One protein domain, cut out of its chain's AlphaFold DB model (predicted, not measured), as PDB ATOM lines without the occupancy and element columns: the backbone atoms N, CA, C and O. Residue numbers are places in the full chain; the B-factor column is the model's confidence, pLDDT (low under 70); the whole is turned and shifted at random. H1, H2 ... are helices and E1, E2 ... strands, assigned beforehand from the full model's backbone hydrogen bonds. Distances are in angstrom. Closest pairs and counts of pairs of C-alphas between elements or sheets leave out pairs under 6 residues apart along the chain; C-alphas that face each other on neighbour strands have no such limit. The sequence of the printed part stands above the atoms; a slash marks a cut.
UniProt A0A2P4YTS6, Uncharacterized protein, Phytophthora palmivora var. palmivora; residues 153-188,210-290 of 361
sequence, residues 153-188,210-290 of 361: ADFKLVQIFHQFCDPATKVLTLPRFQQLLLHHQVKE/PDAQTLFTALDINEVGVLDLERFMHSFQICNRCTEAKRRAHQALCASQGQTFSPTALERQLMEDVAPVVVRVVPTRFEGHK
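AT A GLANCE: This is residues 153 to 188 and 210 to 290 of the 361 residues of an uncharacterized protein of Phytophthora palmivora var. palmivora (UniProt A0A2P4YTS6). A loose head of four crossed helices, H1 to H4, gathers beside a very short two-strand ladder, E1 and E2, and an arm leads away from the ladder: H5 runs outward and the chain folds back through H6 to E2. The arm makes much of the length, and residues 253 to 258 stick out at its far end. The printed part has 117 residues, with six named helices and two named strands in the order H1 H2 H3 H4 E1 H5 H6 E2; the sheet, E1 - E2, is antiparallel and the class is mostly helix. It is only just loose, close to compact, with a radius of gyration of the C-alphas of 16.3 A and spans of 50 by 36 by 22 A.

HOW THE PARTS SIT: E1, residues 236 to 238, and E2, residues 278 to 280, are antiparallel neighbours; N 237 and O 279 are 2.8 A apart, within hydrogen-bond range. H1, residues 153 to 164, comes nearest E1 at the C-alphas of Ala 153 and Ile 238, 6.0 A. H1 touches H4, residues 229 to 235, at a steep tilt of 58 degrees, opposite ways; their closest C-alphas, Leu 157 and Met 233, are 6.5 A apart. With residue 164 alone H1 touches H2, residues 174 to 184; the closest C-alphas are Phe 164 and Arg 176, 5.9 A. H2 touches H3, residues 210 to 219, about perpendicular at 75 degrees, with the C-alphas of Gln 178 and Ala 212 closest, 5.7 A. H5, residues 240 to 256, and H6, residues 265 to 273, are close but not clearly touching, with the C-alphas of Arg 247 and Met 271 closest, 6.6 A. H5 is apart from H2, H3 and H4. Every O i to N i+4 pair is within hydrogen-bond range in H1 to H6.

IN THESE COORDINATES: H1 begins at C-alpha 153 (250.454, 163.343, 165.420) and is 17.1 A long; H2 is 15.3 A and H3 14.4 A. H5, the longest, is 24.2 A and ends at C-alpha 256 (220.919, 160.904, 161.538). E2 ends at C-alpha 280 (248.341, 165.402, 178.441).

THE WHOLE: The C-alphas farthest apart, Asn 222 and Gly 258, are 51.4 A apart. Residues 189 to 209 are not printed; C-alphas 188 and 210 are 10.9 A apart across this cut. Of the links printed whole, none is long. The model's pLDDT is under 70 at residues 185 to 188, 258 to 273 and 281 to 290.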
ATOM      1  N   ALA A 153     250.939 162.791 164.162       72.75
ATOM      2  CA  ALA A 153     250.454 163.343 165.420       72.75
ATOM      3  C   ALA A 153     251.217 164.609 165.847       72.75
ATOM      4  O   ALA A 153     250.585 165.592 166.233       72.75
ATOM      5  N   ASP A 154     252.545 164.615 165.721       78.19
ATOM      6  CA  ASP A 154     253.393 165.751 166.090       78.19
ATOM      7  C   ASP A 154     253.111 166.955 165.193       78.19
ATOM      8  O   ASP A 154     252.927 168.070 165.680       78.19
ATOM      9  N   PHE A 155     252.978 166.728 163.884       80.75
ATOM     10  CA  PHE A 155     252.605 167.785 162.944       80.75
ATOM     11  C   PHE A 155     251.252 168.416 163.298       80.75
ATOM     12  O   PHE A 155     251.108 169.638 163.294       80.75
ATOM     13  N   LYS A 156     250.263 167.598 163.671       82.19
ATOM     14  CA  LYS A 156     248.952 168.096 164.097       82.19
ATOM     15  C   LYS A 156     249.013 168.872 165.412       82.19
ATOM     16  O   LYS A 156     248.314 169.868 165.542       82.19
ATOM     17  N   LEU A 157     249.850 168.471 166.368       86.38
ATOM     18  CA  LEU A 157     250.057 169.247 167.598       86.38
ATOM     19  C   LEU A 157     250.654 170.624 167.303       86.38
ATOM     20  O   LEU A 157     250.205 171.609 167.881       86.38
ATOM     21  N   VAL A 158     251.605 170.708 166.370       89.00
ATOM     22  CA  VAL A 158     252.164 171.989 165.910       89.00
ATOM     23  C   VAL A 158     251.077 172.866 165.283       89.00
ATOM     24  O   VAL A 158     250.996 174.056 165.591       89.00
ATOM     25  N   GLN A 159     250.210 172.292 164.443       87.56
ATOM     26  CA  GLN A 159     249.084 173.023 163.850       87.56
ATOM     27  C   GLN A 159     248.121 173.557 164.914       87.56
ATOM     28  O   GLN A 159     247.773 174.735 164.876       87.56
ATOM     29  N   ILE A 160     247.742 172.721 165.884       88.94
ATOM     30  CA  ILE A 160     246.870 173.119 166.998       88.94
ATOM     31  C   ILE A 160     247.525 174.247 167.794       88.94
ATOM     32  O   ILE A 160     246.894 175.266 168.044       88.94
ATOM     33  N   PHE A 161     248.803 174.118 168.153       91.62
ATOM     34  CA  PHE A 161     249.504 175.168 168.889       91.62
ATOM     35  C   PHE A 161     249.440 176.507 168.148       91.62
ATOM     36  O   PHE A 161     249.061 177.520 168.732       91.62
ATOM     37  N   HIS A 162     249.742 176.511 166.847       91.00
ATOM     38  CA  HIS A 162     249.717 177.731 166.046       91.00
ATOM     39  C   HIS A 162     248.320 178.301 165.793       91.00
ATOM     40  O   HIS A 162     248.209 179.494 165.520       91.00
ATOM     41  N   GLN A 163     247.274 177.485 165.907       89.81
ATOM     42  CA  GLN A 163     245.889 177.938 165.816       89.81
ATOM     43  C   GLN A 163     245.480 178.798 167.022       89.81
ATOM     44  O   GLN A 163     244.685 179.720 166.860       89.81
ATOM     45  N   PHE A 164     246.020 178.515 168.213       90.06
ATOM     46  CA  PHE A 164     245.631 179.195 169.456       90.06
ATOM     47  C   PHE A 164     246.700 180.144 170.018       90.06
ATOM     48  O   PHE A 164     246.364 181.026 170.808       90.06
ATOM     49  N   CYS A 165     247.974 179.997 169.643       92.38
ATOM     50  CA  CYS A 165     249.039 180.886 170.112       92.38
ATOM     51  C   CYS A 165     248.890 182.304 169.545       92.38
ATOM     52  O   CYS A 165     248.293 182.510 168.486       92.38
ATOM     53  N   ASP A 166     249.501 183.283 170.210       88.88
ATOM     54  CA  ASP A 166     249.606 184.628 169.657       88.88
ATOM     55  C   ASP A 166     250.468 184.601 168.373       88.88
ATOM     56  O   ASP A 166     251.622 184.153 168.400       88.88
ATOM     57  N   PRO A 167     249.938 185.058 167.220       85.50
ATOM     58  CA  PRO A 167     250.657 185.013 165.955       85.50
ATOM     59  C   PRO A 167     251.933 185.863 165.944       85.50
ATOM     60  O   PRO A 167     252.829 185.525 165.164       85.50
ATOM     61  N   ALA A 168     252.026 186.911 166.770       87.88
ATOM     62  CA  ALA A 168     253.188 187.796 166.838       87.88
ATOM     63  C   ALA A 168     254.320 187.188 167.676       87.88
ATOM     64  O   ALA A 168     255.471 187.155 167.241       87.88
ATOM     65  N   THR A 169     253.991 186.669 168.857       87.12
ATOM     66  CA  THR A 169     254.978 186.182 169.834       87.12
ATOM     67  C   THR A 169     255.226 184.674 169.756       87.12
ATOM     68  O   THR A 169     256.231 184.195 170.275       87.12
ATOM     69  N   LYS A 170     254.350 183.917 169.073       89.25
ATOM     70  CA  LYS A 170     254.385 182.445 168.956       89.25
ATOM     71  C   LYS A 170     254.368 181.720 170.303       89.25
ATOM     72  O   LYS A 170     254.853 180.594 170.403       89.25
ATOM     73  N   VAL A 171     253.780 182.345 171.319       91.50
ATOM     74  CA  VAL A 171     253.566 181.747 172.638       91.50
ATOM     75  C   VAL A 171     252.082 181.676 172.966       91.50
ATOM     76  O   VAL A 171     251.255 182.407 172.417       91.50
ATOM     77  N   LEU A 172     251.733 180.751 173.848       91.12
ATOM     78  CA  LEU A 172     250.375 180.496 174.287       91.12
ATOM     79  C   LEU A 172     250.183 181.070 175.693       91.12
ATOM     80  O   LEU A 172     250.821 180.628 176.648       91.12
ATOM     81  N   THR A 173     249.310 182.067 175.814       91.50
ATOM     82  CA  THR A 173     248.926 182.677 177.094       91.50
ATOM     83  C   THR A 173     247.790 181.896 177.750       91.50
ATOM     84  O   THR A 173     247.079 181.140 177.086       91.50
ATOM     85  N   LEU A 174     247.580 182.097 179.052       88.25
ATOM     86  CA  LEU A 174     246.548 181.397 179.824       88.25
ATOM     87  C   LEU A 174     245.127 181.485 179.210       88.25
ATOM     88  O   LEU A 174     244.512 180.430 179.037       88.25
ATOM     89  N   PRO A 175     244.614 182.659 178.785       88.75
ATOM     90  CA  PRO A 175     243.277 182.738 178.181       88.75
ATOM     91  C   PRO A 175     243.162 181.933 176.879       88.75
ATOM     92  O   PRO A 175     242.158 181.272 176.616       88.75
ATOM     93  N   ARG A 176     244.220 181.935 176.058       89.06
ATOM     94  CA  ARG A 176     244.272 181.167 174.806       89.06
ATOM     95  C   ARG A 176     244.418 179.672 175.051       89.06
ATOM     96  O   ARG A 176     243.824 178.866 174.338       89.06
ATOM     97  N   PHE A 177     245.175 179.295 176.075       88.12
ATOM     98  CA  PHE A 177     245.285 177.911 176.510       88.12
ATOM     99  C   PHE A 177     243.929 177.358 176.953       88.12
ATOM    100  O   PHE A 177     243.562 176.261 176.548       88.12
ATOM    101  N   GLN A 178     243.136 178.132 177.695       86.62
ATOM    102  CA  GLN A 178     241.778 177.728 178.049       86.62
ATOM    103  C   GLN A 178     240.882 177.550 176.815       86.62
ATOM    104  O   GLN A 178     240.180 176.546 176.719       86.62
ATOM    105  N   GLN A 179     240.943 178.459 175.835       86.69
ATOM    106  CA  GLN A 179     240.217 178.292 174.565       86.69
ATOM    107  C   GLN A 179     240.601 176.986 173.852       86.69
ATOM    108  O   GLN A 179     239.730 176.271 173.357       86.69
ATOM    109  N   LEU A 180     241.892 176.638 173.855       88.62
ATOM    110  CA  LEU A 180     242.386 175.371 173.317       88.62
ATOM    111  C   LEU A 180     241.799 174.173 174.079       88.62
ATOM    112  O   LEU A 180     241.322 173.228 173.448       88.62
ATOM    113  N   LEU A 181     241.800 174.202 175.417       83.00
ATOM    114  CA  LEU A 181     241.248 173.117 176.237       83.00
ATOM    115  C   LEU A 181     239.753 172.900 175.969       83.00
ATOM    116  O   LEU A 181     239.332 171.755 175.776       83.00
ATOM    117  N   LEU A 182     238.981 173.989 175.884       82.12
ATOM    118  CA  LEU A 182     237.549 173.964 175.572       82.12
ATOM    119  C   LEU A 182     237.289 173.389 174.174       82.12
ATOM    120  O   LEU A 182     236.447 172.505 174.009       82.12
ATOM    121  N   HIS A 183     238.052 173.828 173.169       82.94
ATOM    122  CA  HIS A 183     237.904 173.352 171.792       82.94
ATOM    123  C   HIS A 183     238.225 171.854 171.647       82.94
ATOM    124  O   HIS A 183     237.539 171.111 170.936       82.94
ATOM    125  N   HIS A 184     239.257 171.377 172.348       76.88
ATOM    126  CA  HIS A 184     239.732 169.998 172.234       76.88
ATOM    127  C   HIS A 184     239.138 169.032 173.269       76.88
ATOM    128  O   HIS A 184     239.477 167.846 173.234       76.88
ATOM    129  N   GLN A 185     238.206 169.500 174.112       66.38
ATOM    130  CA  GLN A 185     237.542 168.726 175.169       66.38
ATOM    131  C   GLN A 185     238.542 167.903 175.985       66.38
ATOM    132  O   GLN A 185     238.421 166.679 176.106       66.38
ATOM    133  N   VAL A 186     239.563 168.564 176.530       58.53
ATOM    134  CA  VAL A 186     240.392 167.914 177.547       58.53
ATOM    135  C   VAL A 186     239.459 167.616 178.712       58.53
ATOM    136  O   VAL A 186     238.941 168.539 179.325       58.53
ATOM    137  N   LYS A 187     239.152 166.331 178.926       52.25
ATOM    138  CA  LYS A 187     238.127 165.879 179.871       52.25
ATOM    139  C   LYS A 187     238.390 166.499 181.245       52.25
ATOM    140  O   LYS A 187     239.300 166.057 181.941       52.25
ATOM    141  N   GLU A 188     237.598 167.500 181.612       45.72
ATOM    142  CA  GLU A 188     237.610 168.081 182.950       45.72
ATOM    143  C   GLU A 188     237.021 167.041 183.912       45.72
ATOM    144  O   GLU A 188     235.913 166.532 183.721       45.72
ATOM    145  N   PRO A 210     239.450 177.552 187.158       77.12
ATOM    146  CA  PRO A 210     240.530 177.191 188.082       77.12
ATOM    147  C   PRO A 210     241.319 175.953 187.622       77.12
ATOM    148  O   PRO A 210     242.527 175.861 187.857       77.12
ATOM    149  N   ASP A 211     240.674 175.039 186.896       73.69
ATOM    150  CA  ASP A 211     241.304 173.838 186.342       73.69
ATOM    151  C   ASP A 211     242.291 174.179 185.218       73.69
ATOM    152  O   ASP A 211     243.441 173.732 185.239       73.69
ATOM    153  N   ALA A 212     241.890 175.038 184.273       80.00
ATOM    154  CA  ALA A 212     242.784 175.530 183.223       80.00
ATOM    155  C   ALA A 212     243.988 176.277 183.810       80.00
ATOM    156  O   ALA A 212     245.111 176.074 183.347       80.00
ATOM    157  N   GLN A 213     243.783 177.082 184.856       83.50
ATOM    158  CA  GLN A 213     244.870 177.782 185.540       83.50
ATOM    159  C   GLN A 213     245.821 176.808 186.243       83.50
ATOM    160  O   GLN A 213     247.037 176.904 186.084       83.50
ATOM    161  N   THR A 214     245.282 175.806 186.938       80.31
ATOM    162  CA  THR A 214     246.081 174.764 187.595       80.31
ATOM    163  C   THR A 214     246.899 173.962 186.581       80.31
ATOM    164  O   THR A 214     248.080 173.696 186.810       80.31
ATOM    165  N   LEU A 215     246.320 173.605 185.435       77.94
ATOM    166  CA  LEU A 215     247.054 172.936 184.363       77.94
ATOM    167  C   LEU A 215     248.111 173.855 183.749       77.94
ATOM    168  O   LEU A 215     249.243 173.423 183.548       77.94
ATOM    169  N   PHE A 216     247.788 175.121 183.500       84.75
ATOM    170  CA  PHE A 216     248.720 176.075 182.909       84.75
ATOM    171  C   PHE A 216     249.941 176.309 183.801       84.75
ATOM    172  O   PHE A 216     251.065 176.133 183.343       84.75
ATOM    173  N   THR A 217     249.745 176.583 185.094       83.12
ATOM    174  CA  THR A 217     250.848 176.734 186.057       83.12
ATOM    175  C   THR A 217     251.652 175.439 186.210       83.12
ATOM    176  O   THR A 217     252.827 175.472 186.552       83.12
ATOM    177  N   ALA A 218     251.058 174.269 185.947       76.88
ATOM    178  CA  ALA A 218     251.821 173.023 185.943       76.88
ATOM    179  C   ALA A 218     252.809 172.977 184.779       76.88
ATOM    180  O   ALA A 218     253.924 172.478 184.927       76.88
ATOM    181  N   LEU A 219     252.388 173.458 183.615       80.12
ATOM    182  CA  LEU A 219     253.176 173.457 182.388       80.12
ATOM    183  C   LEU A 219     254.200 174.604 182.369       80.12
ATOM    184  O   LEU A 219     255.306 174.454 181.842       80.12
ATOM    185  N   ASP A 220     253.862 175.728 182.995       84.38
ATOM    186  CA  ASP A 220     254.719 176.898 183.133       84.38
ATOM    187  C   ASP A 220     255.635 176.797 184.364       84.38
ATOM    188  O   ASP A 220     255.533 177.545 185.328       84.38
ATOM    189  N   ILE A 221     256.569 175.846 184.311       77.88
ATOM    190  CA  ILE A 221     257.547 175.576 185.383       77.88
ATOM    191  C   ILE A 221     258.387 176.817 185.745       77.88
ATOM    192  O   ILE A 221     258.905 176.908 186.851       77.88
ATOM    193  N   ASN A 222     258.547 177.753 184.805       80.00
ATOM    194  CA  ASN A 222     259.395 178.929 184.990       80.00
ATOM    195  C   ASN A 222     258.589 180.166 185.421       80.00
ATOM    196  O   ASN A 222     259.186 181.230 185.555       80.00
ATOM    197  N   GLU A 223     257.267 180.032 185.586       82.06
ATOM    198  CA  GLU A 223     256.350 181.110 185.976       82.06
ATOM    199  C   GLU A 223     256.461 182.358 185.078       82.06
ATOM    200  O   GLU A 223     256.336 183.496 185.527       82.06
ATOM    201  N   VAL A 224     256.708 182.150 183.779       84.06
ATOM    202  CA  VAL A 224     256.877 183.239 182.795       84.06
ATOM    203  C   VAL A 224     255.516 183.797 182.351       84.06
ATOM    204  O   VAL A 224     255.434 184.878 181.774       84.06
ATOM    205  N   GLY A 225     254.431 183.066 182.609       84.75
ATOM    206  CA  GLY A 225     253.068 183.388 182.198       84.75
ATOM    207  C   GLY A 225     252.738 182.968 180.764       84.75
ATOM    208  O   GLY A 225     251.675 183.328 180.251       84.75
ATOM    209  N   VAL A 226     253.626 182.219 180.097       90.44
ATOM    210  CA  VAL A 226     253.491 181.825 178.686       90.44
ATOM    211  C   VAL A 226     254.019 180.411 178.435       90.44
ATOM    212  O   VAL A 226     254.986 179.976 179.055       90.44
ATOM    213  N   LEU A 227     253.405 179.701 177.485       89.38
ATOM    214  CA  LEU A 227     253.846 178.381 177.028       89.38
ATOM    215  C   LEU A 227     254.364 178.442 175.590       89.38
ATOM    216  O   LEU A 227     253.706 178.953 174.685       89.38
ATOM    217  N   ASP A 228     255.539 177.877 175.372       90.75
ATOM    218  CA  ASP A 228     256.192 177.703 174.082       90.75
ATOM    219  C   ASP A 228     255.835 176.357 173.426       90.75
ATOM    220  O   ASP A 228     255.345 175.416 174.062       90.75
ATOM    221  N   LEU A 229     256.080 176.268 172.115       89.50
ATOM    222  CA  LEU A 229     255.735 175.095 171.305       89.50
ATOM    223  C   LEU A 229     256.401 173.816 171.827       89.50
ATOM    224  O   LEU A 229     255.769 172.764 171.863       89.50
ATOM    225  N   GLU A 230     257.665 173.905 172.244       86.88
ATOM    226  CA  GLU A 230     258.421 172.763 172.758       86.88
ATOM    227  C   GLU A 230     257.758 172.187 174.015       86.88
ATOM    228  O   GLU A 230     257.448 170.992 174.063       86.88
ATOM    229  N   ARG A 231     257.430 173.035 175.002       84.44
ATOM    230  CA  ARG A 231     256.704 172.595 176.203       84.44
ATOM    231  C   ARG A 231     255.344 172.012 175.865       84.44
ATOM    232  O   ARG A 231     254.973 170.990 176.443       84.44
ATOM    233  N   PHE A 232     254.614 172.623 174.934       86.81
ATOM    234  CA  PHE A 232     253.321 172.108 174.496       86.81
ATOM    235  C   PHE A 232     253.450 170.700 173.893       86.81
ATOM    236  O   PHE A 232     252.780 169.773 174.348       86.81
ATOM    237  N   MET A 233     254.365 170.503 172.941       84.94
ATOM    238  CA  MET A 233     254.583 169.207 172.287       84.94
ATOM    239  C   MET A 233     255.072 168.119 173.248       84.94
ATOM    240  O   MET A 233     254.722 166.954 173.088       84.94
ATOM    241  N   HIS A 234     255.851 168.472 174.272       77.56
ATOM    242  CA  HIS A 234     256.279 167.507 175.288       77.56
ATOM    243  C   HIS A 234     255.187 167.142 176.291       77.56
ATOM    244  O   HIS A 234     255.240 166.073 176.907       77.56
ATOM    245  N   SER A 235     254.211 168.025 176.468       77.00
ATOM    246  CA  SER A 235     253.177 167.865 177.483       77.00
ATOM    247  C   SER A 235     251.928 167.184 176.947       77.00
ATOM    248  O   SER A 235     251.204 166.574 177.735       77.00
ATOM    249  N   PHE A 236     251.693 167.239 175.635       80.81
ATOM    250  CA  PHE A 236     250.466 166.777 174.997       80.81
ATOM    251  C   PHE A 236     250.708 165.767 173.866       80.81
ATOM    252  O   PHE A 236     251.729 165.783 173.193       80.81
ATOM    253  N   GLN A 237     249.738 164.879 173.650       78.56
ATOM    254  CA  GLN A 237     249.686 163.911 172.556       78.56
ATOM    255  C   GLN A 237     248.262 163.815 172.023       78.56
ATOM    256  O   GLN A 237     247.295 164.094 172.727       78.56
ATOM    257  N   ILE A 238     248.110 163.376 170.778       79.25
ATOM    258  CA  ILE A 238     246.796 163.076 170.217       79.25
ATOM    259  C   ILE A 238     246.406 161.639 170.559       79.25
ATOM    260  O   ILE A 238     247.099 160.675 170.223       79.25
ATOM    261  N   CYS A 239     245.249 161.469 171.194       78.62
ATOM    262  CA  CYS A 239     244.688 160.148 171.426       78.62
ATOM    263  C   CYS A 239     243.958 159.658 170.171       78.62
ATOM    264  O   CYS A 239     242.758 159.877 170.018       78.62
ATOM    265  N   ASN A 240     244.660 158.936 169.291       76.31
ATOM    266  CA  ASN A 240     244.084 158.420 168.039       76.31
ATOM    267  C   ASN A 240     242.781 157.632 168.244       76.31
ATOM    268  O   ASN A 240     241.849 157.776 167.458       76.31
ATOM    269  N   ARG A 241     242.675 156.844 169.325       75.00
ATOM    270  CA  ARG A 241     241.464 156.064 169.616       75.00
ATOM    271  C   ARG A 241     240.270 156.944 169.993       75.00
ATOM    272  O   ARG A 241     239.163 156.670 169.540       75.00
ATOM    273  N   CYS A 242     240.483 157.999 170.781       77.12
ATOM    274  CA  CYS A 242     239.428 158.961 171.112       77.12
ATOM    275  C   CYS A 242     239.084 159.857 169.918       77.12
ATOM    276  O   CYS A 242     237.908 160.091 169.670       77.12
ATOM    277  N   THR A 243     240.080 160.303 169.150       78.12
ATOM    278  CA  THR A 243     239.873 161.086 167.922       78.12
ATOM    279  C   THR A 243     239.028 160.316 166.908       78.12
ATOM    280  O   THR A 243     238.078 160.859 166.356       78.12
ATOM    281  N   GLU A 244     239.312 159.029 166.707       76.75
ATOM    282  CA  GLU A 244     238.533 158.171 165.811       76.75
ATOM    283  C   GLU A 244     237.115 157.900 166.341       76.75
ATOM    284  O   GLU A 244     236.155 157.893 165.575       76.75
ATOM    285  N   ALA A 245     236.948 157.727 167.656       78.75
ATOM    286  CA  ALA A 245     235.621 157.601 168.259       78.75
ATOM    287  C   ALA A 245     234.792 158.884 168.080       78.75
ATOM    288  O   ALA A 245     233.633 158.807 167.674       78.75
ATOM    289  N   LYS A 246     235.399 160.058 168.307       79.06
ATOM    290  CA  LYS A 246     234.775 161.371 168.086       79.06
ATOM    291  C   LYS A 246     234.371 161.547 166.623       79.06
ATOM    292  O   LYS A 246     233.258 161.976 166.340       79.06
ATOM    293  N   ARG A 247     235.235 161.130 165.694       78.44
ATOM    294  CA  ARG A 247     234.950 161.129 164.256       78.44
ATOM    295  C   ARG A 247     233.755 160.249 163.894       78.44
ATOM    296  O   ARG A 247     232.873 160.702 163.174       78.44
ATOM    297  N   ARG A 248     233.687 159.018 164.409       78.56
ATOM    298  CA  ARG A 248     232.546 158.117 164.155       78.56
ATOM    299  C   ARG A 248     231.245 158.644 164.741       78.56
ATOM    300  O   ARG A 248     230.209 158.532 164.097       78.56
ATOM    301  N   ALA A 249     231.295 159.233 165.935       80.88
ATOM    302  CA  ALA A 249     230.131 159.870 166.541       80.88
ATOM    303  C   ALA A 249     229.629 161.041 165.684       80.88
ATOM    304  O   ALA A 249     228.437 161.129 165.411       80.88
ATOM    305  N   HIS A 250     230.540 161.887 165.191       77.75
ATOM    306  CA  HIS A 250     230.198 162.976 164.278       77.75
ATOM    307  C   HIS A 250     229.562 162.461 162.977       77.75
ATOM    308  O   HIS A 250     228.507 162.937 162.571       77.75
ATOM    309  N   GLN A 251     230.148 161.429 162.362       77.44
ATOM    310  CA  GLN A 251     229.597 160.809 161.153       77.44
ATOM    311  C   GLN A 251     228.188 160.240 161.384       77.44
ATOM    312  O   GLN A 251     227.304 160.425 160.547       77.44
ATOM    313  N   ALA A 252     227.956 159.594 162.531       78.06
ATOM    314  CA  ALA A 252     226.642 159.077 162.904       78.06
ATOM    315  C   ALA A 252     225.608 160.198 163.112       78.06
ATOM    316  O   ALA A 252     224.458 160.047 162.701       78.06
ATOM    317  N   LEU A 253     226.011 161.332 163.699       78.38
ATOM    318  CA  LEU A 253     225.138 162.497 163.868       78.38
ATOM    319  C   LEU A 253     224.715 163.083 162.519       78.38
ATOM    320  O   LEU A 253     223.523 163.272 162.291       78.38
ATOM    321  N   CYS A 254     225.650 163.299 161.595       76.50
ATOM    322  CA  CYS A 254     225.315 163.791 160.256       76.50
ATOM    323  C   CYS A 254     224.395 162.822 159.496       76.50
ATOM    324  O   CYS A 254     223.405 163.251 158.901       76.50
ATOM    325  N   ALA A 255     224.657 161.512 159.586       75.50
ATOM    326  CA  ALA A 255     223.797 160.491 158.991       75.50
ATOM    327  C   ALA A 255     222.370 160.529 159.570       75.50
ATOM    328  O   ALA A 255     221.399 160.404 158.826       75.50
ATOM    329  N   SER A 256     222.228 160.765 160.881       75.31
ATOM    330  CA  SER A 256     220.919 160.904 161.538       75.31
ATOM    331  C   SER A 256     220.131 162.144 161.092       75.31
ATOM    332  O   SER A 256     218.905 162.134 161.131       75.31
ATOM    333  N   GLN A 257     220.818 163.182 160.605       78.69
ATOM    334  CA  GLN A 257     220.213 164.399 160.052       78.69
ATOM    335  C   GLN A 257     219.901 164.281 158.549       78.69
ATOM    336  O   GLN A 257     219.580 165.272 157.898       78.69
ATOM    337  N   GLY A 258     220.005 163.075 157.977       67.00
ATOM    338  CA  GLY A 258     219.737 162.819 156.561       67.00
ATOM    339  C   GLY A 258     220.861 163.259 155.619       67.00
ATOM    340  O   GLY A 258     220.703 163.168 154.401       67.00
ATOM    341  N   GLN A 259     222.008 163.699 156.148       64.44
ATOM    342  CA  GLN A 259     223.187 163.981 155.338       64.44
ATOM    343  C   GLN A 259     223.924 162.670 155.057       64.44
ATOM    344  O   GLN A 259     224.505 162.053 155.949       64.44
ATOM    345  N   THR A 260     223.893 162.225 153.802       57.84
ATOM    346  CA  THR A 260     224.681 161.075 153.347       57.84
ATOM    347  C   THR A 260     225.959 161.580 152.687       57.84
ATOM    348  O   THR A 260     225.917 162.331 151.715       57.84
ATOM    349  N   PHE A 261     227.115 161.190 153.224       58.69
ATOM    350  CA  PHE A 261     228.397 161.486 152.589       58.69
ATOM    351  C   PHE A 261     228.719 160.391 151.576       58.69
ATOM    352  O   PHE A 261     228.787 159.211 151.922       58.69
ATOM    353  N   SER A 262     228.909 160.780 150.316       51.91
ATOM    354  CA  SER A 262     229.540 159.911 149.326       51.91
ATOM    355  C   SER A 262     231.058 159.913 149.559       51.91
ATOM    356  O   SER A 262     231.614 160.961 149.904       51.91
ATOM    357  N   PRO A 263     231.753 158.775 149.380       49.62
ATOM    358  CA  PRO A 263     233.177 158.661 149.673       49.62
ATOM    359  C   PRO A 263     233.986 159.406 148.608       49.62
ATOM    360  O   PRO A 263     234.397 158.854 147.587       49.62
ATOM    361  N   THR A 264     234.170 160.704 148.816       55.53
ATOM    362  CA  THR A 264     234.947 161.608 147.959       55.53
ATOM    363  C   THR A 264     235.873 162.462 148.824       55.53
ATOM    364  O   THR A 264     235.830 162.395 150.049       55.53
ATOM    365  N   ALA A 265     236.756 163.258 148.212       53.34
ATOM    366  CA  ALA A 265     237.741 164.094 148.915       53.34
ATOM    367  C   ALA A 265     237.142 164.983 150.032       53.34
ATOM    368  O   ALA A 265     237.833 165.275 151.007       53.34
ATOM    369  N   LEU A 266     235.852 165.319 149.932       47.47
ATOM    370  CA  LEU A 266     235.066 166.022 150.946       47.47
ATOM    371  C   LEU A 266     234.988 165.265 152.290       47.47
ATOM    372  O   LEU A 266     234.991 165.893 153.341       47.47
ATOM    373  N   GLU A 267     234.997 163.927 152.284       54.19
ATOM    374  CA  GLU A 267     235.004 163.093 153.499       54.19
ATOM    375  C   GLU A 267     236.316 163.253 154.286       54.19
ATOM    376  O   GLU A 267     236.298 163.323 155.514       54.19
ATOM    377  N   ARG A 268     237.460 163.398 153.595       57.03
ATOM    378  CA  ARG A 268     238.736 163.704 154.270       57.03
ATOM    379  C   ARG A 268     238.716 165.092 154.898       57.03
ATOM    380  O   ARG A 268     239.211 165.239 156.008       57.03
ATOM    381  N   GLN A 269     238.112 166.061 154.219       50.84
ATOM    382  CA  GLN A 269     237.996 167.436 154.700       50.84
ATOM    383  C   GLN A 269     237.054 167.535 155.915       50.84
ATOM    384  O   GLN A 269     237.400 168.152 156.914       50.84
ATOM    385  N   LEU A 270     235.926 166.820 155.917       51.06
ATOM    386  CA  LEU A 270     235.042 166.754 157.089       51.06
ATOM    387  C   LEU A 270     235.669 165.986 158.270       51.06
ATOM    388  O   LEU A 270     235.394 166.262 159.434       51.06
ATOM    389  N   MET A 271     236.530 165.000 157.996       51.59
ATOM    390  CA  MET A 271     237.326 164.323 159.028       51.59
ATOM    391  C   MET A 271     238.454 165.202 159.591       51.59
ATOM    392  O   MET A 271     238.962 164.888 160.674       51.59
ATOM    393  N   GLU A 272     238.864 166.242 158.861       56.84
ATOM    394  CA  GLU A 272     239.766 167.303 159.319       56.84
ATOM    395  C   GLU A 272     239.030 168.350 160.171       56.84
ATOM    396  O   GLU A 272     239.635 168.847 161.120       56.84
ATOM    397  N   ASP A 273     237.729 168.581 159.943       60.53
ATOM    398  CA  ASP A 273     236.890 169.447 160.798       60.53
ATOM    399  C   ASP A 273     236.707 168.892 162.221       60.53
ATOM    400  O   ASP A 273     236.493 169.639 163.180       60.53
ATOM    401  N   VAL A 274     236.816 167.572 162.411       70.69
ATOM    402  CA  VAL A 274     236.730 166.984 163.753       70.69
ATOM    403  C   VAL A 274     238.016 167.268 164.526       70.69
ATOM    404  O   VAL A 274     239.027 166.574 164.377       70.69
ATOM    405  N   ALA A 275     237.939 168.245 165.432       76.69
ATOM    406  CA  ALA A 275     239.040 168.611 166.313       76.69
ATOM    407  C   ALA A 275     239.591 167.377 167.063       76.69
ATOM    408  O   ALA A 275     238.823 166.706 167.776       76.69
ATOM    409  N   PRO A 276     240.898 167.068 166.934       78.75
ATOM    410  CA  PRO A 276     241.506 165.896 167.551       78.75
ATOM    411  C   PRO A 276     241.423 165.959 169.072       78.75
ATOM    412  O   PRO A 276     241.443 167.037 169.665       78.75
ATOM    413  N   VAL A 277     241.366 164.789 169.707       76.19
ATOM    414  CA  VAL A 277     241.387 164.692 171.167       76.19
ATOM    415  C   VAL A 277     242.832 164.777 171.629       76.19
ATOM    416  O   VAL A 277     243.622 163.853 171.407       76.19
ATOM    417  N   VAL A 278     243.163 165.899 172.259       79.50
ATOM    418  CA  VAL A 278     244.481 166.153 172.832       79.50
ATOM    419  C   VAL A 278     244.466 165.694 174.284       79.50
ATOM    420  O   VAL A 278     243.580 166.037 175.059       79.50
ATOM    421  N   VAL A 279     245.445 164.880 174.650       73.06
ATOM    422  CA  VAL A 279     245.630 164.363 175.999       73.06
ATOM    423  C   VAL A 279     246.967 164.840 176.517       73.06
ATOM    424  O   VAL A 279     247.949 164.850 175.781       73.06
ATOM    425  N   ARG A 280     247.038 165.221 177.790       75.19
ATOM    426  CA  ARG A 280     248.341 165.402 178.441       75.19
ATOM    427  C   ARG A 280     249.086 164.049 178.428       75.19
ATOM    428  O   ARG A 280     248.474 163.012 178.196       75.19
ATOM    429  N   VAL A 281     250.400 164.018 178.586       63.31
ATOM    430  CA  VAL A 281     251.177 162.756 178.500       63.31
ATOM    431  C   VAL A 281     252.023 162.549 179.735       63.31
ATOM    432  O   VAL A 281     252.223 161.419 180.186       63.31
ATOM    433  N   VAL A 282     252.514 163.656 180.282       62.34
ATOM    434  CA  VAL A 282     253.398 163.677 181.433       62.34
ATOM    435  C   VAL A 282     252.940 164.809 182.346       62.34
ATOM    436  O   VAL A 282     252.916 165.968 181.924       62.34
ATOM    437  N   PRO A 283     252.543 164.505 183.587       60.03
ATOM    438  CA  PRO A 283     252.449 165.534 184.598       60.03
ATOM    439  C   PRO A 283     253.863 166.049 184.867       60.03
ATOM    440  O   PRO A 283     254.794 165.280 185.085       60.03
ATOM    441  N   THR A 284     254.035 167.357 184.791       63.62
ATOM    442  CA  THR A 284     255.291 168.069 185.068       63.62
ATOM    443  C   THR A 284     255.521 168.249 186.569       63.62
ATOM    444  O   THR A 284     256.659 168.366 187.008       63.62
ATOM    445  N   ARG A 285     254.443 168.209 187.361       61.59
ATOM    446  CA  ARG A 285     254.444 168.270 188.824       61.59
ATOM    447  C   ARG A 285     253.468 167.262 189.418       61.59
ATOM    448  O   ARG A 285     252.530 166.830 188.744       61.59
ATOM    449  N   PHE A 286     253.682 166.906 190.682       59.12
ATOM    450  CA  PHE A 286     252.747 166.065 191.415       59.12
ATOM    451  C   PHE A 286     251.434 166.817 191.642       59.12
ATOM    452  O   PHE A 286     251.429 167.876 192.256       59.12
ATOM    453  N   GLU A 287     250.324 166.254 191.170       59.16
ATOM    454  CA  GLU A 287     248.979 166.821 191.364       59.16
ATOM    455  C   GLU A 287     248.189 166.111 192.482       59.16
ATOM    456  O   GLU A 287     246.988 166.321 192.633       59.16
ATOM    457  N   GLY A 288     248.826 165.234 193.274       51.09
ATOM    458  CA  GLY A 288     248.170 164.492 194.366       51.09
ATOM    459  C   GLY A 288     247.178 163.410 193.911       51.09
ATOM    460  O   GLY A 288     246.936 162.446 194.630       51.09
ATOM    461  N   HIS A 289     246.647 163.532 192.692       52.53
ATOM    462  CA  HIS A 289     245.543 162.744 192.158       52.53
ATOM    463  C   HIS A 289     245.914 162.046 190.843       52.53
ATOM    464  O   HIS A 289     246.872 162.397 190.147       52.53
ATOM    465  N   LYS A 290     245.147 161.005 190.494       53.84
ATOM    466  CA  LYS A 290     245.267 160.332 189.195       53.84
ATOM    467  C   LYS A 290     244.670 161.239 188.123       53.84
ATOM    468  O   LYS A 290     243.460 161.263 187.963       53.84
TER     469      LYS A 290